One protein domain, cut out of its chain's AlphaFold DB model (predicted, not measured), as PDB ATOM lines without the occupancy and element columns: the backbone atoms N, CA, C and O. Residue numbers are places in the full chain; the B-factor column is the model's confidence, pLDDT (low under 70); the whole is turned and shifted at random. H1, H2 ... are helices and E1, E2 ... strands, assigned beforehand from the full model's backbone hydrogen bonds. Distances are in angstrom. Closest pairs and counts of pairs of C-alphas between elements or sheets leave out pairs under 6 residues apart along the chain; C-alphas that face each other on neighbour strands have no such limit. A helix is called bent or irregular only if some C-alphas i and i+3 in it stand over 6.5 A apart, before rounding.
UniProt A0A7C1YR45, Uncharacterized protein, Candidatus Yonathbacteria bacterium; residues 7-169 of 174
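What this domain is: This is residues 7 to 169 of the 174 residues of an uncharacterized protein of Candidatus Yonathbacteria bacterium (UniProt A0A7C1YR45). A twisted sheet of seven strands curls round the helix H2, with H1 beside H2 on the same face; the long hairpin E6 and E7 forms one side of the sheet, and H3 sticks out from the body with its residues 157 to 168. The printed part has 163 residues with three named helices and seven named strands, in the order E1 E2 E3 H1 E4 E5 H2 E6 E7 H3. The sheet is mixed, in the order E3 E4 E5 E2 E1 E6 E7, and the class is mixed, helices and strands. The whole is compact, with a radius of gyration of the C-alphas of 17.1 A and spans of 57 by 43 by 29 A.

Where its parts are: E1 is residues 7 to 11, beginning at C-alpha 7 (-29.417, 25.134, -44.009). E2 is residues 17 to 22, E3 residues 32 to 35 and H1 residues 51 to 61. E4, residues 66 to 72, and E5, residues 75 to 80, follow. H2, residues 86 to 101, is 20.8 A long and irregular: C-alphas 88 and 91 are 7.3 A apart. E6, residues 109 to 119, is 32.8 A long, and E7, residues 128 to 138, 32.0 A. H3, residues 150 to 168, is 26.2 A long and ends at C-alpha 168 (-5.828, 23.901, -16.390).

How they stand to each other: E1 and E2 are an antiparallel hairpin, with N 8 and O 21 2.8 A apart, within hydrogen-bond range. E1 and E6 are parallel at 19 degrees, with N 9 and O 113 at 2.8 A. E6 and E7 are an antiparallel hairpin, with N 114 and O 133 at 2.8 A. E5, H2 and E6 make a split strand-helix-strand unit, two strands running the same way with E2 and E1 between them in the sheet, and its crossover is right-handed. H1 and H2 touch at a shallow tilt of 18 degrees, opposite ways; their closest C-alphas, Leu 56 and His 100, are 6.1 A apart. H3 only grazes the sheet, with residues 151 to 155. In H1 every O i to N i+4 pair is within hydrogen-bond range; in H2 10 of 12 are, in H3 12 of 15.

The domain as a whole: The C-alphas farthest apart, those of Lys 47 and Gly 169, are 58.3 A apart. The printed part has no cut. The links E3 to H1 and E7 to H3 are long. Residues 121 to 126 and 157 to 169 stand free. Mean pLDDT of the printed part is 72.1; residues 37 to 43, 106 to 109 and 116 to 169 are under 70.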
ATOM      1  N   ILE A   7     -29.221  23.981 -44.885       87.81
ATOM      2  CA  ILE A   7     -29.417  25.134 -44.009       87.81
ATOM      3  C   ILE A   7     -28.051  25.558 -43.476       87.81
ATOM      4  O   ILE A   7     -27.381  24.805 -42.767       87.81
ATOM      5  N   ARG A   8     -27.635  26.785 -43.779       88.62
ATOM      6  CA  ARG A   8     -26.446  27.398 -43.190       88.62
ATOM      7  C   ARG A   8     -26.848  28.400 -42.117       88.62
ATOM      8  O   ARG A   8     -27.455  29.413 -42.432       88.62
ATOM      9  N   ILE A   9     -26.464  28.141 -40.875       87.81
ATOM     10  CA  ILE A   9     -26.713  29.004 -39.720       87.81
ATOM     11  C   ILE A   9     -25.519  29.942 -39.544       87.81
ATOM     12  O   ILE A   9     -24.379  29.484 -39.491       87.81
ATOM     13  N   VAL A  10     -25.762  31.243 -39.443       84.19
ATOM     14  CA  VAL A  10     -24.755  32.275 -39.182       84.19
ATOM     15  C   VAL A  10     -25.026  32.878 -37.811       84.19
ATOM     16  O   VAL A  10     -26.135  33.341 -37.533       84.19
ATOM     17  N   GLN A  11     -24.012  32.843 -36.948       78.12
ATOM     18  CA  GLN A  11     -24.042  33.525 -35.656       78.12
ATOM     19  C   GLN A  11     -23.522  34.952 -35.828       78.12
ATOM     20  O   GLN A  11     -22.404  35.149 -36.306       78.12
ATOM     21  N   HIS A  12     -24.356  35.926 -35.466       75.69
ATOM     22  CA  HIS A  12     -24.017  37.345 -35.533       75.69
ATOM     23  C   HIS A  12     -23.226  37.796 -34.304       75.69
ATOM     24  O   HIS A  12     -23.355  37.189 -33.242       75.69
ATOM     25  N   PRO A  13     -22.494  38.922 -34.401       74.88
ATOM     26  CA  PRO A  13     -21.973  39.617 -33.225       74.88
ATOM     27  C   PRO A  13     -23.074  40.033 -32.242       74.88
ATOM     28  O   PRO A  13     -22.829  40.124 -31.044       74.88
ATOM     29  N   ASN A  14     -24.290  40.287 -32.742       82.50
ATOM     30  CA  ASN A  14     -25.461  40.472 -31.894       82.50
ATOM     31  C   ASN A  14     -25.926  39.102 -31.357       82.50
ATOM     32  O   ASN A  14     -26.427  38.296 -32.150       82.50
ATOM     33  N   PRO A  15     -25.823  38.843 -30.037       84.56
ATOM     34  CA  PRO A  15     -26.153  37.543 -29.455       84.56
ATOM     35  C   PRO A  15     -27.644  37.197 -29.554       84.56
ATOM     36  O   PRO A  15     -27.999  36.026 -29.443       84.56
ATOM     37  N   ASP A  16     -28.517  38.173 -29.809       90.50
ATOM     38  CA  ASP A  16     -29.961  37.975 -29.940       90.50
ATOM     39  C   ASP A  16     -30.419  37.770 -31.387       90.50
ATOM     40  O   ASP A  16     -31.617  37.628 -31.633       90.50
ATOM     41  N   ARG A  17     -29.494  37.715 -32.357       91.50
ATOM     42  CA  ARG A  17     -29.803  37.512 -33.782       91.50
ATOM     43  C   ARG A  17     -29.098  36.286 -34.355       91.50
ATOM     44  O   ARG A  17     -27.915  36.048 -34.111       91.50
ATOM     45  N   ARG A  18     -29.806  35.532 -35.195       92.12
ATOM     46  CA  ARG A  18     -29.231  34.486 -36.054       92.12
ATOM     47  C   ARG A  18     -29.842  34.543 -37.439       92.12
ATOM     48  O   ARG A  18     -31.050  34.711 -37.581       92.12
ATOM     49  N   THR A  19     -29.010  34.291 -38.443       93.75
ATOM     50  CA  THR A  19     -29.462  34.171 -39.829       93.75
ATOM     51  C   THR A  19     -29.331  32.739 -40.322       93.75
ATOM     52  O   THR A  19     -28.327  32.069 -40.086       93.75
ATOM     53  N   TYR A  20     -30.346  32.272 -41.037       94.25
ATOM     54  CA  TYR A  20     -30.395  30.964 -41.670       94.25
ATOM     55  C   TYR A  20     -30.456  31.169 -43.181       94.25
ATOM     56  O   TYR A  20     -31.431  31.704 -43.705       94.25
ATOM     57  N   HIS A  21     -29.423  30.728 -43.888       93.94
ATOM     58  CA  HIS A  21     -29.428  30.678 -45.343       93.94
ATOM     59  C   HIS A  21     -29.893  29.310 -45.813       93.94
ATOM     60  O   HIS A  21     -29.501  28.285 -45.253       93.94
ATOM     61  N   VAL A  22     -30.689  29.300 -46.871       93.38
ATOM     62  CA  VAL A  22     -31.297  28.087 -47.412       93.38
ATOM     63  C   VAL A  22     -31.127  28.022 -48.921       93.38
ATOM     64  O   VAL A  22     -31.010  29.040 -49.594       93.38
ATOM     65  N   THR A  23     -31.133  26.814 -49.479       91.75
ATOM     66  CA  THR A  23     -30.973  26.598 -50.929       91.75
ATOM     67  C   THR A  23     -32.260  26.772 -51.738       91.75
ATOM     68  O   THR A  23     -32.236  26.652 -52.961       91.75
ATOM     69  N   ARG A  24     -33.392  27.054 -51.082       92.38
ATOM     70  CA  ARG A  24     -34.693  27.285 -51.725       92.38
ATOM     71  C   ARG A  24     -35.186  28.689 -51.454       92.38
ATOM     72  O   ARG A  24     -34.984  29.215 -50.365       92.38
ATOM     73  N   GLN A  25     -35.864  29.261 -52.442       94.75
ATOM     74  CA  GLN A  25     -36.411  30.596 -52.303       94.75
ATOM     75  C   GLN A  25     -37.558  30.595 -51.281       94.75
ATOM     76  O   GLN A  25     -38.537  29.875 -51.469       94.75
ATOM     77  N   VAL A  26     -37.447  31.390 -50.215       95.62
ATOM     78  CA  VAL A  26     -38.455  31.498 -49.143       95.62
ATOM     79  C   VAL A  26     -39.358  32.714 -49.285       95.62
ATOM     80  O   VAL A  26     -40.496  32.669 -48.828       95.62
ATOM     81  N   SER A  27     -38.881  33.768 -49.951       93.94
ATOM     82  CA  SER A  27     -39.611  35.018 -50.171       93.94
ATOM     83  C   SER A  27     -39.462  35.507 -51.611       93.94
ATOM     84  O   SER A  27     -38.403  35.364 -52.227       93.94
ATOM     85  N   LYS A  28     -40.535  36.082 -52.164       92.31
ATOM     86  CA  LYS A  28     -40.526  36.743 -53.480       92.31
ATOM     87  C   LYS A  28     -40.077  38.202 -53.419       92.31
ATOM     88  O   LYS A  28     -39.779  38.777 -54.461       92.31
ATOM     89  N   VAL A  29     -40.030  38.776 -52.221       90.00
ATOM     90  CA  VAL A  29     -39.672  40.178 -51.993       90.00
ATOM     91  C   VAL A  29     -38.272  40.307 -51.428       90.00
ATOM     92  O   VAL A  29     -37.684  39.342 -50.934       90.00
ATOM     93  N   HIS A  30     -37.733  41.520 -51.507       86.94
ATOM     94  CA  HIS A  30     -36.407  41.813 -50.976       86.94
ATOM     95  C   HIS A  30     -36.334  41.725 -49.462       86.94
ATOM     96  O   HIS A  30     -35.286  41.331 -48.975       86.94
ATOM     97  N   LEU A  31     -37.412  42.072 -48.756       89.94
ATOM     98  CA  LEU A  31     -37.479  42.021 -47.303       89.94
ATOM     99  C   LEU A  31     -38.935  41.914 -46.861       89.94
ATOM    100  O   LEU A  31     -39.742  42.774 -47.208       89.94
ATOM    101  N   TYR A  32     -39.253  40.886 -46.080       92.06
ATOM    102  CA  TYR A  32     -40.545  40.725 -45.414       92.06
ATOM    103  C   TYR A  32     -40.339  40.549 -43.913       92.06
ATOM    104  O   TYR A  32     -39.678  39.599 -43.500       92.06
ATOM    105  N   LYS A  33     -40.871  41.460 -43.097       92.06
ATOM    106  CA  LYS A  33     -40.664  41.462 -41.641       92.06
ATOM    107  C   LYS A  33     -41.802  40.761 -40.896       92.06
ATOM    108  O   LYS A  33     -42.947  40.776 -41.343       92.06
ATOM    109  N   PHE A  34     -41.484  40.177 -39.743       91.38
ATOM    110  CA  PHE A  34     -42.445  39.527 -38.847       91.38
ATOM    111  C   PHE A  34     -42.079  39.745 -37.367       91.38
ATOM    112  O   PHE A  34     -40.948  40.131 -37.057       91.38
ATOM    113  N   GLY A  35     -43.016  39.468 -36.454       86.69
ATOM    114  CA  GLY A  35     -42.861  39.627 -35.003       86.69
ATOM    115  C   GLY A  35     -43.532  40.870 -34.409       86.69
ATOM    116  O   GLY A  35     -44.522  41.358 -34.937       86.69
ATOM    117  N   VAL A  36     -43.028  41.343 -33.267       74.50
ATOM    118  CA  VAL A  36     -43.651  42.401 -32.434       74.50
ATOM    119  C   VAL A  36     -43.227  43.817 -32.861       74.50
ATOM    120  O   VAL A  36     -43.671  44.805 -32.287       74.50
ATOM    121  N   ASP A  37     -42.369  43.933 -33.872       63.09
ATOM    122  CA  ASP A  37     -41.916  45.223 -34.397       63.09
ATOM    123  C   ASP A  37     -43.067  45.944 -35.128       63.09
ATOM    124  O   ASP A  37     -43.875  45.292 -35.793       63.09
ATOM    125  N   GLU A  38     -43.139  47.279 -35.066       54.75
ATOM    126  CA  GLU A  38     -44.229  48.082 -35.674       54.75
ATOM    127  C   GLU A  38     -44.354  47.884 -37.202       54.75
ATOM    128  O   GLU A  38     -45.359  48.233 -37.816       54.75
ATOM    129  N   LEU A  39     -43.338  47.274 -37.820       61.88
ATOM    130  CA  LEU A  39     -43.257  46.944 -39.243       61.88
ATOM    131  C   LEU A  39     -43.561  45.465 -39.549       61.88
ATOM    132  O   LEU A  39     -43.187  44.963 -40.612       61.88
ATOM    133  N   SER A  40     -44.182  44.738 -38.622       66.12
ATOM    134  CA  SER A  40     -44.550  43.336 -38.816       66.12
ATOM    135  C   SER A  40     -45.622  43.163 -39.890       66.12
ATOM    136  O   SER A  40     -46.596  43.909 -39.954       66.12
ATOM    137  N   GLY A  41     -45.442  42.170 -40.762       63.19
ATOM    138  CA  GLY A  41     -46.339  41.935 -41.890       63.19
ATOM    139  C   GLY A  41     -46.121  42.883 -43.072       63.19
ATOM    140  O   GLY A  41     -46.836  42.759 -44.067       63.19
ATOM    141  N   CYS A  42     -45.120  43.766 -43.011       68.12
ATOM    142  CA  CYS A  42     -44.775  44.674 -44.099       68.12
ATOM    143  C   CYS A  42     -43.650  44.105 -44.976       68.12
ATOM    144  O   CYS A  42     -42.660  43.542 -44.488       68.12
ATOM    145  N   SER A  43     -43.793  44.279 -46.289       67.31
ATOM    146  CA  SER A  43     -42.714  44.121 -47.262       67.31
ATOM    147  C   SER A  43     -42.131  45.489 -47.611       67.31
ATOM    148  O   SER A  43     -42.856  46.477 -47.688       67.31
ATOM    149  N   PHE A  44     -40.813  45.570 -47.802       70.44
ATOM    150  CA  PHE A  44     -40.160  46.850 -48.120       70.44
ATOM    151  C   PHE A  44     -40.555  47.395 -49.500       70.44
ATOM    152  O   PHE A  44     -40.565  48.598 -49.725       70.44
ATOM    153  N   ASP A  45     -40.868  46.501 -50.430       73.06
ATOM    154  CA  ASP A  45     -41.255  46.807 -51.804       73.06
ATOM    155  C   ASP A  45     -42.779  46.845 -52.008       73.06
ATOM    156  O   ASP A  45     -43.221  46.899 -53.155       73.06
ATOM    157  N   GLU A  46     -43.568  46.778 -50.923       74.50
ATOM    158  CA  GLU A  46     -45.042  46.722 -50.914       74.50
ATOM    159  C   GLU A  46     -45.637  45.598 -51.786       74.50
ATOM    160  O   GLU A  46     -46.811  45.606 -52.161       74.50
ATOM    161  N   LYS A  47     -44.826  44.588 -52.116       83.75
ATOM    162  CA  LYS A  47     -45.237  43.434 -52.915       83.75
ATOM    163  C   LYS A  47     -45.618  42.260 -52.031       83.75
ATOM    164  O   LYS A  47     -45.253  42.179 -50.859       83.75
ATOM    165  N   ASP A  48     -46.333  41.308 -52.622       87.75
ATOM    166  CA  ASP A  48     -46.666  40.062 -51.946       87.75
ATOM    167  C   ASP A  48     -45.402  39.193 -51.746       87.75
ATOM    168  O   ASP A  48     -44.821  38.730 -52.736       87.75
ATOM    169  N   PRO A  49     -44.987  38.900 -50.496       90.62
ATOM    170  CA  PRO A  49     -43.850  38.019 -50.210       90.62
ATOM    171  C   PRO A  49     -44.086  36.560 -50.631       90.62
ATOM    172  O   PRO A  49     -43.133  35.789 -50.769       90.62
ATOM    173  N   GLY A  50     -45.343  36.184 -50.882       94.00
ATOM    174  CA  GLY A  50     -45.779  34.845 -51.251       94.00
ATOM    175  C   GLY A  50     -46.231  33.999 -50.058       94.00
ATOM    176  O   GLY A  50     -45.863  34.232 -48.905       94.00
ATOM    177  N   ASP A  51     -47.025  32.966 -50.346       94.81
ATOM    178  CA  ASP A  51     -47.633  32.106 -49.321       94.81
ATOM    179  C   ASP A  51     -46.617  31.372 -48.450       94.81
ATOM    180  O   ASP A  51     -46.869  31.146 -47.266       94.81
ATOM    181  N   LEU A  52     -45.478  30.980 -49.028       95.12
ATOM    182  CA  LEU A  52     -44.406  30.320 -48.290       95.12
ATOM    183  C   LEU A  52     -43.855  31.244 -47.199       95.12
ATOM    184  O   LEU A  52     -43.817  30.838 -46.040       95.12
ATOM    185  N   ALA A  53     -43.513  32.486 -47.556       95.12
ATOM    186  CA  ALA A  53     -43.013  33.487 -46.622       95.12
ATOM    187  C   ALA A  53     -44.019  33.758 -45.496       95.12
ATOM    188  O   ALA A  53     -43.664  33.673 -44.324       95.12
ATOM    189  N   LYS A  54     -45.296  33.988 -45.837       94.50
ATOM    190  CA  LYS A  54     -46.366  34.229 -44.849       94.50
ATOM    191  C   LYS A  54     -46.540  33.049 -43.886       94.50
ATOM    192  O   LYS A  54     -46.663  33.241 -42.678       94.50
ATOM    193  N   LYS A  55     -46.542  31.812 -44.402       95.62
ATOM    194  CA  LYS A  55     -46.678  30.594 -43.582       95.62
ATOM    195  C   LYS A  55     -45.464  30.372 -42.685       95.62
ATOM    196  O   LYS A  55     -45.649  30.041 -41.517       95.62
ATOM    197  N   LEU A  56     -44.257  30.559 -43.220       95.88
ATOM    198  CA  LEU A  56     -43.013  30.420 -42.470       95.88
ATOM    199  C   LEU A  56     -42.918  31.475 -41.363       95.88
ATOM    200  O   LEU A  56     -42.682  31.103 -40.219       95.88
ATOM    201  N   ALA A  57     -43.179  32.748 -41.671       95.25
ATOM    202  CA  ALA A  57     -43.208  33.837 -40.694       95.25
ATOM    203  C   ALA A  57     -44.171  33.525 -39.541       95.25
ATOM    204  O   ALA A  57     -43.755  33.469 -38.389       95.25
ATOM    205  N   LYS A  58     -45.422  33.164 -39.854       93.88
ATOM    206  CA  LYS A  58     -46.416  32.759 -38.848       93.88
ATOM    207  C   LYS A  58     -45.989  31.535 -38.029       93.88
ATOM    208  O   LYS A  58     -46.383  31.389 -36.875       93.88
ATOM    209  N   GLY A  59     -45.244  30.608 -38.632       93.25
ATOM    210  CA  GLY A  59     -44.672  29.454 -37.940       93.25
ATOM    211  C   GLY A  59     -43.574  29.856 -36.955       93.25
ATOM    212  O   GLY A  59     -43.555  29.354 -35.834       93.25
ATOM    213  N   LEU A  60     -42.701  30.781 -37.358       94.88
ATOM    214  CA  LEU A  60     -41.600  31.307 -36.549       94.88
ATOM    215  C   LEU A  60     -42.090  32.195 -35.399       94.88
ATOM    216  O   LEU A  60     -41.607  32.041 -34.285       94.88
ATOM    217  N   GLU A  61     -43.100  33.037 -35.623       93.19
ATOM    218  CA  GLU A  61     -43.738  33.860 -34.577       93.19
ATOM    219  C   GLU A  61     -44.352  33.030 -33.442       93.19
ATOM    220  O   GLU A  61     -44.534  33.515 -32.330       93.19
ATOM    221  N   ARG A  62     -44.689  31.764 -33.712       91.94
ATOM    222  CA  ARG A  62     -45.242  30.839 -32.714       91.94
ATOM    223  C   ARG A  62     -44.174  30.112 -31.905       91.94
ATOM    224  O   ARG A  62     -44.531  29.389 -30.975       91.94
ATOM    225  N   VAL A  63     -42.898  30.237 -32.267       91.62
ATOM    226  CA  VAL A  63     -41.802  29.638 -31.502       91.62
ATOM    227  C   VAL A  63     -41.589  30.473 -30.233       91.62
ATOM    228  O   VAL A  63     -41.323  31.673 -30.348       91.62
ATOM    229  N   PRO A  64     -41.687  29.878 -29.028       90.94
ATOM    230  CA  PRO A  64     -41.425  30.597 -27.787       90.94
ATOM    231  C   PRO A  64     -40.043  31.251 -27.808       90.94
ATOM    232  O   PRO A  64     -39.057  30.621 -28.184       90.94
ATOM    233  N   GLY A  65     -39.990  32.521 -27.421       90.50
ATOM    234  CA  GLY A  65     -38.753  33.293 -27.373       90.50
ATOM    235  C   GLY A  65     -38.381  34.023 -28.657       90.50
ATOM    236  O   GLY A  65     -37.462  34.834 -28.608       90.50
ATOM    237  N   ILE A  66     -39.095  33.830 -29.770       93.44
ATOM    238  CA  ILE A  66     -38.933  34.677 -30.959       93.44
ATOM    239  C   ILE A  66     -39.721  35.972 -30.790       93.44
ATOM    240  O   ILE A  66     -40.911  35.944 -30.487       93.44
ATOM    241  N   ASN A  67     -39.059  37.113 -30.996       91.50
ATOM    242  CA  ASN A  67     -39.690  38.434 -30.905       91.50
ATOM    243  C   ASN A  67     -39.784  39.150 -32.258       91.50
ATOM    244  O   ASN A  67     -40.632  40.021 -32.431       91.50
ATOM    245  N   SER A  68     -38.919  38.809 -33.212       94.12
ATOM    246  CA  SER A  68     -38.810  39.505 -34.490       94.12
ATOM    247  C   SER A  68     -38.071  38.660 -35.516       94.12
ATOM    248  O   SER A  68     -37.396  37.683 -35.184       94.12
ATOM    249  N   GLY A  69     -38.168  39.052 -36.778       94.75
ATOM    250  CA  GLY A  69     -37.328  38.507 -37.828       94.75
ATOM    251  C   GLY A  69     -37.663  39.073 -39.194       94.75
ATOM    252  O   GLY A  69     -38.519  39.949 -39.344       94.75
ATOM    253  N   SER A  70     -36.953  38.584 -40.202       95.00
ATOM    254  CA  SER A  70     -37.212  38.951 -41.585       95.00
ATOM    255  C   SER A  70     -36.878  37.832 -42.563       95.00
ATOM    256  O   SER A  70     -36.068  36.953 -42.273       95.00
ATOM    257  N   LEU A  71     -37.541  37.849 -43.716       95.62
ATOM    258  CA  LEU A  71     -37.378  36.887 -44.796       95.62
ATOM    259  C   LEU A  71     -36.959  37.613 -46.077       95.62
ATOM    260  O   LEU A  71     -37.713  38.438 -46.600       95.62
ATOM    261  N   ASN A  72     -35.808  37.222 -46.615       94.50
ATOM    262  CA  ASN A  72     -35.356  37.575 -47.963       94.50
ATOM    263  C   ASN A  72     -35.406  36.319 -48.843       94.50
ATOM    264  O   ASN A  72     -35.785  35.242 -48.386       94.50
ATOM    265  N   ALA A  73     -35.022  36.420 -50.118       93.94
ATOM    266  CA  ALA A  73     -35.160  35.308 -51.061       93.94
ATOM    267  C   ALA A  73     -34.555  33.984 -50.556       93.94
ATOM    268  O   ALA A  73     -35.228  32.969 -50.639       93.94
ATOM    269  N   TYR A  74     -33.351  33.980 -49.982       95.69
ATOM    270  CA  TYR A  74     -32.651  32.760 -49.534       95.69
ATOM    271  C   TYR A  74     -32.158  32.856 -48.088       95.69
ATOM    272  O   TYR A  74     -31.209  32.177 -47.692       95.69
ATOM    273  N   GLU A  75     -32.767  33.747 -47.314       96.31
ATOM    274  CA  GLU A  75     -32.269  34.153 -46.010       96.31
ATOM    275  C   GLU A  75     -33.429  34.394 -45.052       96.31
ATOM    276  O   GLU A  75     -34.451  34.976 -45.414       96.31
ATOM    277  N   ILE A  76     -33.254  33.907 -43.832       97.25
ATOM    278  CA  ILE A  76     -34.220  33.982 -42.746       97.25
ATOM    279  C   ILE A  76     -33.459  34.554 -41.557       97.25
ATOM    280  O   ILE A  76     -32.626  33.865 -40.970       97.25
ATOM    281  N   ASP A  77     -33.713  35.808 -41.211       95.94
ATOM    282  CA  ASP A  77     -33.175  36.428 -40.006       95.94
ATOM    283  C   ASP A  77     -34.172  36.291 -38.862       95.94
ATOM    284  O   ASP A  77     -35.370  36.522 -39.035       95.94
ATOM    285  N   VAL A  78     -33.681  35.900 -37.690       95.75
ATOM    286  CA  VAL A  78     -34.508  35.664 -36.513       95.75
ATOM    287  C   VAL A  78     -33.895  36.368 -35.313       95.75
ATOM    288  O   VAL A  78     -32.717  36.179 -34.999       95.75
ATOM    289  N   GLY A  79     -34.720  37.158 -34.631       94.19
ATOM    290  CA  GLY A  79     -34.443  37.776 -33.345       94.19
ATOM    291  C   GLY A  79     -35.106  37.005 -32.208       94.19
ATOM    292  O   GLY A  79     -36.296  36.675 -32.276       94.19
ATOM    293  N   LYS A  80     -34.340  36.729 -31.152       93.69
ATOM    294  CA  LYS A  80     -34.862  36.178 -29.900       93.69
ATOM    295  C   LYS A  80     -35.028  37.260 -28.835       93.69
ATOM    296  O   LYS A  80     -34.373  38.299 -28.873       93.69
ATOM    297  N   GLY A  81     -35.896  37.006 -27.863       92.19
ATOM    298  CA  GLY A  81     -35.929  37.759 -26.615       92.19
ATOM    299  C   GLY A  81     -34.684  37.480 -25.768       92.19
ATOM    300  O   GLY A  81     -34.142  36.375 -25.784       92.19
ATOM    301  N   THR A  82     -34.268  38.468 -24.980       90.81
ATOM    302  CA  THR A  82     -33.065  38.401 -24.129       90.81
ATOM    303  C   THR A  82     -33.145  37.337 -23.030       90.81
ATOM    304  O   THR A  82     -32.115  36.889 -22.546       90.81
ATOM    305  N   ALA A  83     -34.355  36.906 -22.656       92.44
ATOM    306  CA  ALA A  83     -34.594  35.880 -21.637       92.44
ATOM    307  C   ALA A  83     -34.437  34.429 -22.138       92.44
ATOM    308  O   ALA A  83     -34.614  33.503 -21.354       92.44
ATOM    309  N   PHE A  84     -34.172  34.223 -23.431       90.19
ATOM    310  CA  PHE A  84     -34.083  32.894 -24.038       90.19
ATOM    311  C   PHE A  84     -32.675  32.615 -24.541       90.19
ATOM    312  O   PHE A  84     -32.025  33.513 -25.082       90.19
ATOM    313  N   ASP A  85     -32.258  31.355 -24.474       87.75
ATOM    314  CA  ASP A  85     -31.026  30.885 -25.088       87.75
ATOM    315  C   ASP A  85     -31.292  30.196 -26.426       87.75
ATOM    316  O   ASP A  85     -32.309  29.537 -26.657       87.75
ATOM    317  N   TRP A  86     -30.350  30.349 -27.357       83.88
ATOM    318  CA  TRP A  86     -30.470  29.743 -28.682       83.88
ATOM    319  C   TRP A  86     -30.456  28.214 -28.659       83.88
ATOM    320  O   TRP A  86     -30.925  27.601 -29.619       83.88
ATOM    321  N   GLU A  87     -29.892  27.617 -27.612       82.69
ATOM    322  CA  GLU A  87     -29.865  26.166 -27.411       82.69
ATOM    323  C   GLU A  87     -31.285  25.624 -27.196       82.69
ATOM    324  O   GLU A  87     -31.671  24.618 -27.796       82.69
ATOM    325  N   ASP A  88     -32.106  26.382 -26.468       82.12
ATOM    326  CA  ASP A  88     -33.478  26.007 -26.135       82.12
ATOM    327  C   ASP A  88     -34.449  26.209 -27.296       82.12
ATOM    328  O   ASP A  88     -35.421  25.471 -27.436       82.12
ATOM    329  N   ILE A  89     -34.204  27.209 -28.148       87.00
ATOM    330  CA  ILE A  89     -35.174  27.606 -29.183       87.00
ATOM    331  C   ILE A  89     -34.738  27.251 -30.609       87.00
ATOM    332  O   ILE A  89     -35.568  27.149 -31.515       87.00
ATOM    333  N   GLY A  90     -33.439  27.037 -30.839       85.00
ATOM    334  CA  GLY A  90     -32.874  26.885 -32.180       85.00
ATOM    335  C   GLY A  90     -33.427  25.684 -32.946       85.00
ATOM    336  O   GLY A  90     -33.653  25.760 -34.155       85.00
ATOM    337  N   HIS A  91     -33.713  24.589 -32.247       81.25
ATOM    338  CA  HIS A  91     -34.269  23.387 -32.859       81.25
ATOM    339  C   HIS A  91     -35.714  23.582 -33.341       81.25
ATOM    340  O   HIS A  91     -36.074  23.080 -34.408       81.25
ATOM    341  N   PHE A  92     -36.527  24.370 -32.626       86.94
ATOM    342  CA  PHE A  92     -37.879  24.717 -33.068       86.94
ATOM    343  C   PHE A  92     -37.857  25.570 -34.340       86.94
ATOM    344  O   PHE A  92     -38.656  25.332 -35.247       86.94
ATOM    345  N   ILE A  93     -36.910  26.508 -34.445       91.69
ATOM    346  CA  ILE A  93     -36.719  27.353 -35.634       91.69
ATOM    347  C   ILE A  93     -36.361  26.491 -36.842       91.69
ATOM    348  O   ILE A  93     -37.050  26.540 -37.861       91.69
ATOM    349  N   VAL A  94     -35.331  25.646 -36.717       90.06
ATOM    350  CA  VAL A  94     -34.930  24.715 -37.784       90.06
ATOM    351  C   VAL A  94     -36.100  23.809 -38.170       90.06
ATOM    352  O   VAL A  94     -36.339  23.595 -39.358       90.06
ATOM    353  N   GLY A  95     -36.891  23.349 -37.198       85.69
ATOM    354  CA  GLY A  95     -38.104  22.579 -37.451       85.69
ATOM    355  C   GLY A  95     -39.129  23.314 -38.321       85.69
ATOM    356  O   GLY A  95     -39.663  22.716 -39.257       85.69
ATOM    357  N   GLN A  96     -39.377  24.607 -38.077       92.19
ATOM    358  CA  GLN A  96     -40.253  25.418 -38.936       92.19
ATOM    359  C   GLN A  96     -39.673  25.580 -40.345       92.19
ATOM    360  O   GLN A  96     -40.403  25.425 -41.327       92.19
ATOM    361  N   ILE A  97     -38.365  25.829 -40.460       92.81
ATOM    362  CA  ILE A  97     -37.688  25.964 -41.756       92.81
ATOM    363  C   ILE A  97     -37.830  24.672 -42.561       92.81
ATOM    364  O   ILE A  97     -38.297  24.713 -43.694       92.81
ATOM    365  N   VAL A  98     -37.502  23.515 -41.983       89.38
ATOM    366  CA  VAL A  98     -37.616  22.226 -42.682       89.38
ATOM    367  C   VAL A  98     -39.063  21.949 -43.076       89.38
ATOM    368  O   VAL A  98     -39.331  21.660 -44.238       89.38
ATOM    369  N   LYS A  99     -40.012  22.116 -42.150       87.94
ATOM    370  CA  LYS A  99     -41.438  21.872 -42.404       87.94
ATOM    371  C   LYS A  99     -41.984  22.684 -43.581       87.94
ATOM    372  O   LYS A  99     -42.812  22.172 -44.331       87.94
ATOM    373  N   HIS A 100     -41.584  23.947 -43.707       92.38
ATOM    374  CA  HIS A 100     -42.143  24.856 -44.706       92.38
ATOM    375  C   HIS A 100     -41.320  24.914 -45.998       92.38
ATOM    376  O   HIS A 100     -41.899  24.927 -47.081       92.38
ATOM    377  N   VAL A 101     -39.990  24.928 -45.900       92.25
ATOM    378  CA  VAL A 101     -39.070  25.118 -47.034       92.25
ATOM    379  C   VAL A 101     -38.675  23.782 -47.673       92.25
ATOM    380  O   VAL A 101     -38.539  23.689 -48.895       92.25
ATOM    381  N   PHE A 102     -38.541  22.729 -46.866       88.00
ATOM    382  CA  PHE A 102     -38.096  21.398 -47.288       88.00
ATOM    383  C   PHE A 102     -39.081  20.290 -46.863       88.00
ATOM    384  O   PHE A 102     -38.667  19.320 -46.222       88.00
ATOM    385  N   PRO A 103     -40.388  20.404 -47.187       84.75
ATOM    386  CA  PRO A 103     -41.398  19.449 -46.718       84.75
ATOM    387  C   PRO A 103     -41.151  18.018 -47.218       84.75
ATOM    388  O   PRO A 103     -41.561  17.059 -46.575       84.75
ATOM    389  N   ASP A 104     -40.466  17.878 -48.347       82.38
ATOM    390  CA  ASP A 104     -40.035  16.622 -48.961       82.38
ATOM    391  C   ASP A 104     -38.846  15.967 -48.246       82.38
ATOM    392  O   ASP A 104     -38.674  14.761 -48.343       82.38
ATOM    393  N   CYS A 105     -38.051  16.729 -47.493       73.44
ATOM    394  CA  CYS A 105     -36.919  16.197 -46.723       73.44
ATOM    395  C   CYS A 105     -37.337  15.688 -45.333       73.44
ATOM    396  O   CYS A 105     -36.504  15.293 -44.517       73.44
ATOM    397  N   VAL A 106     -38.633  15.723 -45.026       67.44
ATOM    398  CA  VAL A 106     -39.179  15.219 -43.773       67.44
ATOM    399  C   VAL A 106     -39.113  13.689 -43.761       67.44
ATOM    400  O   VAL A 106     -39.814  13.021 -44.511       67.44
ATOM    401  N   GLY A 107     -38.307  13.131 -42.859       62.28
ATOM    402  CA  GLY A 107     -37.957  11.707 -42.827       62.28
ATOM    403  C   GLY A 107     -36.640  11.388 -43.543       62.28
ATOM    404  O   GLY A 107     -36.186  10.245 -43.484       62.28
ATOM    405  N   GLU A 108     -36.007  12.378 -44.181       69.25
ATOM    406  CA  GLU A 108     -34.748  12.235 -44.916       69.25
ATOM    407  C   GLU A 108     -33.571  12.949 -44.220       69.25
ATOM    408  O   GLU A 108     -33.694  13.523 -43.133       69.25
ATOM    409  N   THR A 109     -32.386  12.874 -44.833       67.31
ATOM    410  CA  THR A 109     -31.179  13.577 -44.376       67.31
ATOM    411  C   THR A 109     -31.124  14.985 -44.963       67.31
ATOM    412  O   THR A 109     -31.192  15.159 -46.177       67.31
ATOM    413  N   ILE A 110     -30.912  15.977 -44.104       72.75
ATOM    414  CA  ILE A 110     -30.647  17.371 -44.456       72.75
ATOM    415  C   ILE A 110     -29.228  17.751 -44.027       72.75
ATOM    416  O   ILE A 110     -28.741  17.338 -42.971       72.75
ATOM    417  N   GLU A 111     -28.547  18.550 -44.845       78.25
ATOM    418  CA  GLU A 111     -27.268  19.136 -44.456       78.25
ATOM    419  C   GLU A 111     -27.499  20.408 -43.637       78.25
ATOM    420  O   GLU A 111     -28.264  21.290 -44.034       78.25
ATOM    421  N   ILE A 112     -26.800  20.537 -42.512       78.38
ATOM    422  CA  ILE A 112     -26.784  21.755 -41.708       78.38
ATOM    423  C   ILE A 112     -25.331  22.173 -41.499       78.38
ATOM    424  O   ILE A 112     -24.481  21.369 -41.126       78.38
ATOM    425  N   SER A 113     -25.013  23.436 -41.754       76.50
ATOM    426  CA  SER A 113     -23.679  23.976 -41.468       76.50
ATOM    427  C   SER A 113     -23.771  25.224 -40.617       76.50
ATOM    428  O   SER A 113     -24.630  26.060 -40.873       76.50
ATOM    429  N   THR A 114     -22.840  25.410 -39.694       71.75
ATOM    430  CA  THR A 114     -22.780  26.597 -38.841       71.75
ATOM    431  C   THR A 114     -21.549  27.420 -39.190       71.75
ATOM    432  O   THR A 114     -20.461  26.886 -39.402       71.75
ATOM    433  N   THR A 115     -21.733  28.731 -39.290       72.62
ATOM    434  CA  THR A 115     -20.675  29.724 -39.458       72.62
ATOM    435  C   THR A 115     -20.632  30.596 -38.213       72.62
ATOM    436  O   THR A 115     -21.650  31.162 -37.811       72.62
ATOM    437  N   LEU A 116     -19.452  30.682 -37.611       60.06
ATOM    438  CA  LEU A 116     -19.197  31.464 -36.409       60.06
ATOM    439  C   LEU A 116     -18.317  32.647 -36.807       60.06
ATOM    440  O   LEU A 116     -17.207  32.431 -37.302       60.06
ATOM    441  N   HIS A 117     -18.827  33.865 -36.631       55.41
ATOM    442  CA  HIS A 117     -18.027  35.080 -36.744       55.41
ATOM    443  C   HIS A 117     -17.444  35.398 -35.367       55.41
ATOM    444  O   HIS A 117     -18.193  35.658 -34.426       55.41
ATOM    445  N   TYR A 118     -16.118  35.353 -35.244       48.09
ATOM    446  CA  TYR A 118     -15.413  35.795 -34.043       48.09
ATOM    447  C   TYR A 118     -14.796  37.161 -34.302       48.09
ATOM    448  O   TYR A 118     -14.061  37.330 -35.271       48.09
ATOM    449  N   MET A 119     -15.054  38.116 -33.409       41.75
ATOM    450  CA  MET A 119     -14.143  39.241 -33.232       41.75
ATOM    451  C   MET A 119     -13.139  38.825 -32.160       41.75
ATOM    452  O   MET A 119     -13.489  38.750 -30.985       41.75
ATOM    453  N   GLU A 120     -11.923  38.479 -32.569       34.94
ATOM    454  CA  GLU A 120     -10.837  38.166 -31.645       34.94
ATOM    455  C   GLU A 120      -9.874  39.360 -31.585       34.94
ATOM    456  O   GLU A 120      -9.319  39.765 -32.604       34.94
ATOM    457  N   GLY A 121      -9.679  39.909 -30.382       36.75
ATOM    458  CA  GLY A 121      -8.599  40.850 -30.076       36.75
ATOM    459  C   GLY A 121      -8.898  42.334 -30.315       36.75
ATOM    460  O   GLY A 121      -9.699  42.709 -31.167       36.75
ATOM    461  N   ASP A 122      -8.226  43.162 -29.508       37.94
ATOM    462  CA  ASP A 122      -8.261  44.628 -29.469       37.94
ATOM    463  C   ASP A 122      -8.503  45.303 -30.824       37.94
ATOM    464  O   ASP A 122      -7.926  44.918 -31.843       37.94
ATOM    465  N   TYR A 123      -9.269  46.399 -30.780       46.16
ATOM    466  CA  TYR A 123      -9.719  47.291 -31.864       46.16
ATOM    467  C   TYR A 123      -8.674  47.717 -32.930       46.16
ATOM    468  O   TYR A 123      -9.017  48.434 -33.869       46.16
ATOM    469  N   SER A 124      -7.414  47.292 -32.824       42.78
ATOM    470  CA  SER A 124      -6.296  47.640 -33.700       42.78
ATOM    471  C   SER A 124      -5.989  46.635 -34.823       42.78
ATOM    472  O   SER A 124      -5.316  47.018 -35.779       42.78
ATOM    473  N   ARG A 125      -6.472  45.379 -34.786       40.72
ATOM    474  CA  ARG A 125      -6.197  44.385 -35.852       40.72
ATOM    475  C   ARG A 125      -7.437  43.564 -36.215       40.72
ATOM    476  O   ARG A 125      -7.636  42.463 -35.722       40.72
ATOM    477  N   LYS A 126      -8.264  44.092 -37.123       38.03
ATOM    478  CA  LYS A 126      -9.421  43.380 -37.697       38.03
ATOM    479  C   LYS A 126      -8.965  42.219 -38.592       38.03
ATOM    480  O   LYS A 126      -8.807  42.398 -39.796       38.03
ATOM    481  N   HIS A 127      -8.790  41.035 -38.019       41.03
ATOM    482  CA  HIS A 127      -8.820  39.788 -38.777       41.03
ATOM    483  C   HIS A 127     -10.168  39.109 -38.532       41.03
ATOM    484  O   HIS A 127     -10.467  38.678 -37.423       41.03
ATOM    485  N   ASP A 128     -11.003  39.072 -39.569       43.56
ATOM    486  CA  ASP A 128     -12.314  38.426 -39.532       43.56
ATOM    487  C   ASP A 128     -12.101  36.909 -39.684       43.56
ATOM    488  O   ASP A 128     -11.883  36.397 -40.787       43.56
ATOM    489  N   TYR A 129     -12.055  36.183 -38.565       45.56
ATOM    490  CA  TYR A 129     -11.887  34.731 -38.581       45.56
ATOM    491  C   TYR A 129     -13.248  34.047 -38.731       45.56
ATOM    492  O   TYR A 129     -14.119  34.129 -37.864       45.56
ATOM    493  N   CYS A 130     -13.420  33.324 -39.841       48.91
ATOM    494  CA  CYS A 130     -14.627  32.562 -40.147       48.91
ATOM    495  C   CYS A 130     -14.371  31.061 -39.950       48.91
ATOM    496  O   CYS A 130     -13.728  30.423 -40.786       48.91
ATOM    497  N   LYS A 131     -14.898  30.467 -38.869       52.53
ATOM    498  CA  LYS A 131     -14.907  29.002 -38.700       52.53
ATOM    499  C   LYS A 131     -16.203  28.433 -39.279       52.53
ATOM    500  O   LYS A 131     -17.292  28.904 -38.942       52.53
ATOM    501  N   ARG A 132     -16.091  27.421 -40.147       54.69
ATOM    502  CA  ARG A 132     -17.231  26.702 -40.740       54.69
ATOM    503  C   ARG A 132     -17.216  25.245 -40.305       54.69
ATOM    504  O   ARG A 132     -16.214  24.563 -40.490       54.69
ATOM    505  N   GLU A 133     -18.341  24.769 -39.795       58.34
ATOM    506  CA  GLU A 133     -18.546  23.363 -39.441       58.34
ATOM    507  C   GLU A 133     -19.783  22.837 -40.174       58.34
ATOM    508  O   GLU A 133     -20.785  23.544 -40.298       58.34
ATOM    509  N   LYS A 134     -19.706  21.614 -40.710       58.47
ATOM    510  CA  LYS A 134     -20.774  20.985 -41.499       58.47
ATOM    511  C   LYS A 134     -21.153  19.647 -40.872       58.47
ATOM    512  O   LYS A 134     -20.279  18.830 -40.604       58.47
ATOM    513  N   VAL A 135     -22.450  19.429 -40.678       57.41
ATOM    514  CA  VAL A 135     -23.023  18.205 -40.112       57.41
ATOM    515  C   VAL A 135     -24.210  17.766 -40.975       57.41
ATOM    516  O   VAL A 135     -25.003  18.587 -41.433       57.41
ATOM    517  N   SER A 136     -24.351  16.464 -41.210       54.44
ATOM    518  CA  SER A 136     -25.524  15.890 -41.883       54.44
ATOM    519  C   SER A 136     -26.450  15.279 -40.837       54.44
ATOM    520  O   SER A 136     -26.016  14.445 -40.045       54.44
ATOM    521  N   VAL A 137     -27.721  15.682 -40.823       57.75
ATOM    522  CA  VAL A 137     -28.693  15.276 -39.799       57.75
ATOM    523  C   VAL A 137     -29.903  14.631 -40.469       57.75
ATOM    524  O   VAL A 137     -30.449  15.176 -41.423       57.75
ATOM    525  N   LYS A 138     -30.348  13.469 -39.976       49.78
ATOM    526  CA  LYS A 138     -31.634  12.878 -40.382       49.78
ATOM    527  C   LYS A 138     -32.771  13.550 -39.622       49.78
ATOM    528  O   LYS A 138     -32.813  13.472 -38.397       49.78
ATOM    529  N   PHE A 139     -33.693  14.184 -40.338       52.84
ATOM    530  CA  PHE A 139     -34.816  14.904 -39.745       52.84
ATOM    531  C   PHE A 139     -36.086  14.052 -39.802       52.84
ATOM    532  O   PHE A 139     -36.494  13.633 -40.876       52.84
ATOM    533  N   TRP A 140     -36.757  13.827 -38.671       47.97
ATOM    534  CA  TRP A 140     -38.004  13.051 -38.604       47.97
ATOM    535  C   TRP A 140     -39.134  13.919 -38.034       47.97
ATOM    536  O   TRP A 140     -39.085  14.289 -36.865       47.97
ATOM    537  N   SER A 141     -40.189  14.224 -38.808       38.28
ATOM    538  CA  SER A 141     -41.285  15.089 -38.310       38.28
ATOM    539  C   SER A 141     -42.258  14.411 -37.347       38.28
ATOM    540  O   SER A 141     -43.062  15.098 -36.723       38.28
ATOM    541  N   LYS A 142     -42.217  13.078 -37.207       36.50
ATOM    542  CA  LYS A 142     -43.128  12.345 -36.310       36.50
ATOM    543  C   LYS A 142     -42.722  12.385 -34.832       36.50
ATOM    544  O   LYS A 142     -43.347  11.701 -34.026       36.50
ATOM    545  N   MET A 143     -41.696  13.138 -34.448       36.56
ATOM    546  CA  MET A 143     -41.103  12.993 -33.121       36.56
ATOM    547  C   MET A 143     -41.515  14.108 -32.157       36.56
ATOM    548  O   MET A 143     -41.511  15.292 -32.483       36.56
ATOM    549  N   ARG A 144     -41.887  13.663 -30.950       33.84
ATOM    550  CA  ARG A 144     -42.029  14.447 -29.716       33.84
ATOM    551  C   ARG A 144     -40.873  15.463 -29.602       33.84
ATOM    552  O   ARG A 144     -39.790  15.145 -30.087       33.84
ATOM    553  N   PRO A 145     -41.065  16.617 -28.932       38.00
ATOM    554  CA  PRO A 145     -40.135  17.765 -28.882       38.00
ATOM    555  C   PRO A 145     -38.697  17.505 -28.364       38.00
ATOM    556  O   PRO A 145     -37.967  18.449 -28.106       38.00
ATOM    557  N   HIS A 146     -38.257  16.253 -28.233       34.53
ATOM    558  CA  HIS A 146     -37.007  15.848 -27.593       34.53
ATOM    559  C   HIS A 146     -35.994  15.157 -28.519       34.53
ATOM    560  O   HIS A 146     -35.021  14.597 -28.029       34.53
ATOM    561  N   VAL A 147     -36.167  15.169 -29.846       36.88
ATOM    562  CA  VAL A 147     -35.187  14.523 -30.738       36.88
ATOM    563  C   VAL A 147     -34.152  15.514 -31.254       36.88
ATOM    564  O   VAL A 147     -34.254  16.067 -32.343       36.88
ATOM    565  N   TYR A 148     -33.154  15.703 -30.388       42.97
ATOM    566  CA  TYR A 148     -31.727  15.799 -30.689       42.97
ATOM    567  C   TYR A 148     -31.328  16.693 -31.872       42.97
ATOM    568  O   TYR A 148     -30.865  16.241 -32.917       42.97
ATOM    569  N   VAL A 149     -31.358  18.000 -31.609       43.47
ATOM    570  CA  VAL A 149     -30.365  18.940 -32.157       43.47
ATOM    571  C   VAL A 149     -29.187  19.072 -31.176       43.47
ATOM    572  O   VAL A 149     -28.449  20.046 -31.226       43.47
ATOM    573  N   GLU A 150     -28.963  18.094 -30.283       37.78
ATOM    574  CA  GLU A 150     -27.829  18.154 -29.349       37.78
ATOM    575  C   GLU A 150     -26.514  18.323 -30.113       37.78
ATOM    576  O   GLU A 150     -25.759  19.216 -29.773       37.78
ATOM    577  N   HIS A 151     -26.284  17.646 -31.242       39.06
ATOM    578  CA  HIS A 151     -24.998  17.747 -31.951       39.06
ATOM    579  C   HIS A 151     -24.609  19.141 -32.480       39.06
ATOM    580  O   HIS A 151     -23.425  19.363 -32.725       39.06
ATOM    581  N   LEU A 152     -25.544  20.087 -32.637       43.16
ATOM    582  CA  LEU A 152     -25.203  21.476 -32.993       43.16
ATOM    583  C   LEU A 152     -24.883  22.345 -31.763       43.16
ATOM    584  O   LEU A 152     -24.235  23.378 -31.916       43.16
ATOM    585  N   PHE A 153     -25.282  21.912 -30.563       43.09
ATOM    586  CA  PHE A 153     -25.092  22.633 -29.297       43.09
ATOM    587  C   PHE A 153     -24.063  21.961 -28.367       43.09
ATOM    588  O   PHE A 153     -23.332  22.651 -27.666       43.09
ATOM    589  N   THR A 154     -23.843  20.640 -28.453       42.56
ATOM    590  CA  THR A 154     -22.759  19.938 -27.740       42.56
ATOM    591  C   THR A 154     -21.376  20.417 -28.184       42.56
ATOM    592  O   THR A 154     -20.412  20.253 -27.449       42.56
ATOM    593  N   ILE A 155     -21.236  21.069 -29.344       39.47
ATOM    594  CA  ILE A 155     -19.965  21.694 -29.743       39.47
ATOM    595  C   ILE A 155     -19.614  22.880 -28.819       39.47
ATOM    596  O   ILE A 155     -18.433  23.110 -28.550       39.47
ATOM    597  N   GLN A 156     -20.604  23.568 -28.230       41.53
ATOM    598  CA  GLN A 156     -20.343  24.528 -27.148       41.53
ATOM    599  C   GLN A 156     -19.910  23.825 -25.850       41.53
ATOM    600  O   GLN A 156     -19.041  24.330 -25.138       41.53
ATOM    601  N   ALA A 157     -20.419  22.618 -25.581       37.59
ATOM    602  CA  ALA A 157     -19.944  21.792 -24.470       37.59
ATOM    603  C   ALA A 157     -18.507  21.278 -24.695       37.59
ATOM    604  O   ALA A 157     -17.705  21.310 -23.765       37.59
ATOM    605  N   ILE A 158     -18.131  20.900 -25.925       36.47
ATOM    606  CA  ILE A 158     -16.741  20.549 -26.277       36.47
ATOM    607  C   ILE A 158     -15.826  21.767 -26.101       36.47
ATOM    608  O   ILE A 158     -14.717  21.616 -25.600       36.47
ATOM    609  N   ARG A 159     -16.293  22.983 -26.413       38.66
ATOM    610  CA  ARG A 159     -15.568  24.223 -26.093       38.66
ATOM    611  C   ARG A 159     -15.343  24.417 -24.600       38.66
ATOM    612  O   ARG A 159     -14.208  24.655 -24.223       38.66
ATOM    613  N   LYS A 160     -16.346  24.195 -23.743       40.38
ATOM    614  CA  LYS A 160     -16.132  24.200 -22.282       40.38
ATOM    615  C   LYS A 160     -15.084  23.174 -21.839       40.38
ATOM    616  O   LYS A 160     -14.318  23.461 -20.929       40.38
ATOM    617  N   VAL A 161     -15.008  21.999 -22.471       38.94
ATOM    618  CA  VAL A 161     -13.957  21.006 -22.169       38.94
ATOM    619  C   VAL A 161     -12.579  21.457 -22.671       38.94
ATOM    620  O   VAL A 161     -11.588  21.274 -21.970       38.94
ATOM    621  N   VAL A 162     -12.492  22.074 -23.850       37.03
ATOM    622  CA  VAL A 162     -11.225  22.576 -24.407       37.03
ATOM    623  C   VAL A 162     -10.728  23.811 -23.643       37.03
ATOM    624  O   VAL A 162      -9.564  23.840 -23.260       37.03
ATOM    625  N   ASP A 163     -11.597  24.768 -23.321       43.28
ATOM    626  CA  ASP A 163     -11.256  25.986 -22.573       43.28
ATOM    627  C   ASP A 163     -10.855  25.667 -21.119       43.28
ATOM    628  O   ASP A 163      -9.893  26.237 -20.605       43.28
ATOM    629  N   ASN A 164     -11.502  24.684 -20.475       40.91
ATOM    630  CA  ASN A 164     -11.096  24.207 -19.144       40.91
ATOM    631  C   ASN A 164      -9.756  23.447 -19.160       40.91
ATOM    632  O   ASN A 164      -9.004  23.523 -18.191       40.91
ATOM    633  N   ASN A 165      -9.418  22.752 -20.251       41.25
ATOM    634  CA  ASN A 165      -8.124  22.073 -20.388       41.25
ATOM    635  C   ASN A 165      -6.979  23.039 -20.744       41.25
ATOM    636  O   ASN A 165      -5.842  22.802 -20.345       41.25
ATOM    637  N   VAL A 166      -7.263  24.144 -21.441       44.81
ATOM    638  CA  VAL A 166      -6.276  25.203 -21.716       44.81
ATOM    639  C   VAL A 166      -6.032  26.066 -20.470       44.81
ATOM    640  O   VAL A 166      -4.887  26.404 -20.184       44.81
ATOM    641  N   ALA A 167      -7.066  26.347 -19.667       43.12
ATOM    642  CA  ALA A 167      -6.915  27.044 -18.386       43.12
ATOM    643  C   ALA A 167      -6.247  26.175 -17.296       43.12
ATOM    644  O   ALA A 167      -5.502  26.693 -16.466       43.12
ATOM    645  N   GLY A 168      -6.466  24.853 -17.311       38.25
ATOM    646  CA  GLY A 168      -5.828  23.901 -16.390       38.25
ATOM    647  C   GLY A 168      -4.390  23.503 -16.760       38.25
ATOM    648  O   GLY A 168      -3.684  22.936 -15.930       38.25
ATOM    649  N   GLY A 169      -3.938  23.810 -17.981       35.59
ATOM    650  CA  GLY A 169      -2.610  23.449 -18.494       35.59
ATOM    651  C   GLY A 169      -1.469  24.408 -18.131       35.59
ATOM    652  O   GLY A 169      -0.331  24.147 -18.505       35.59
TER     653      GLY A 169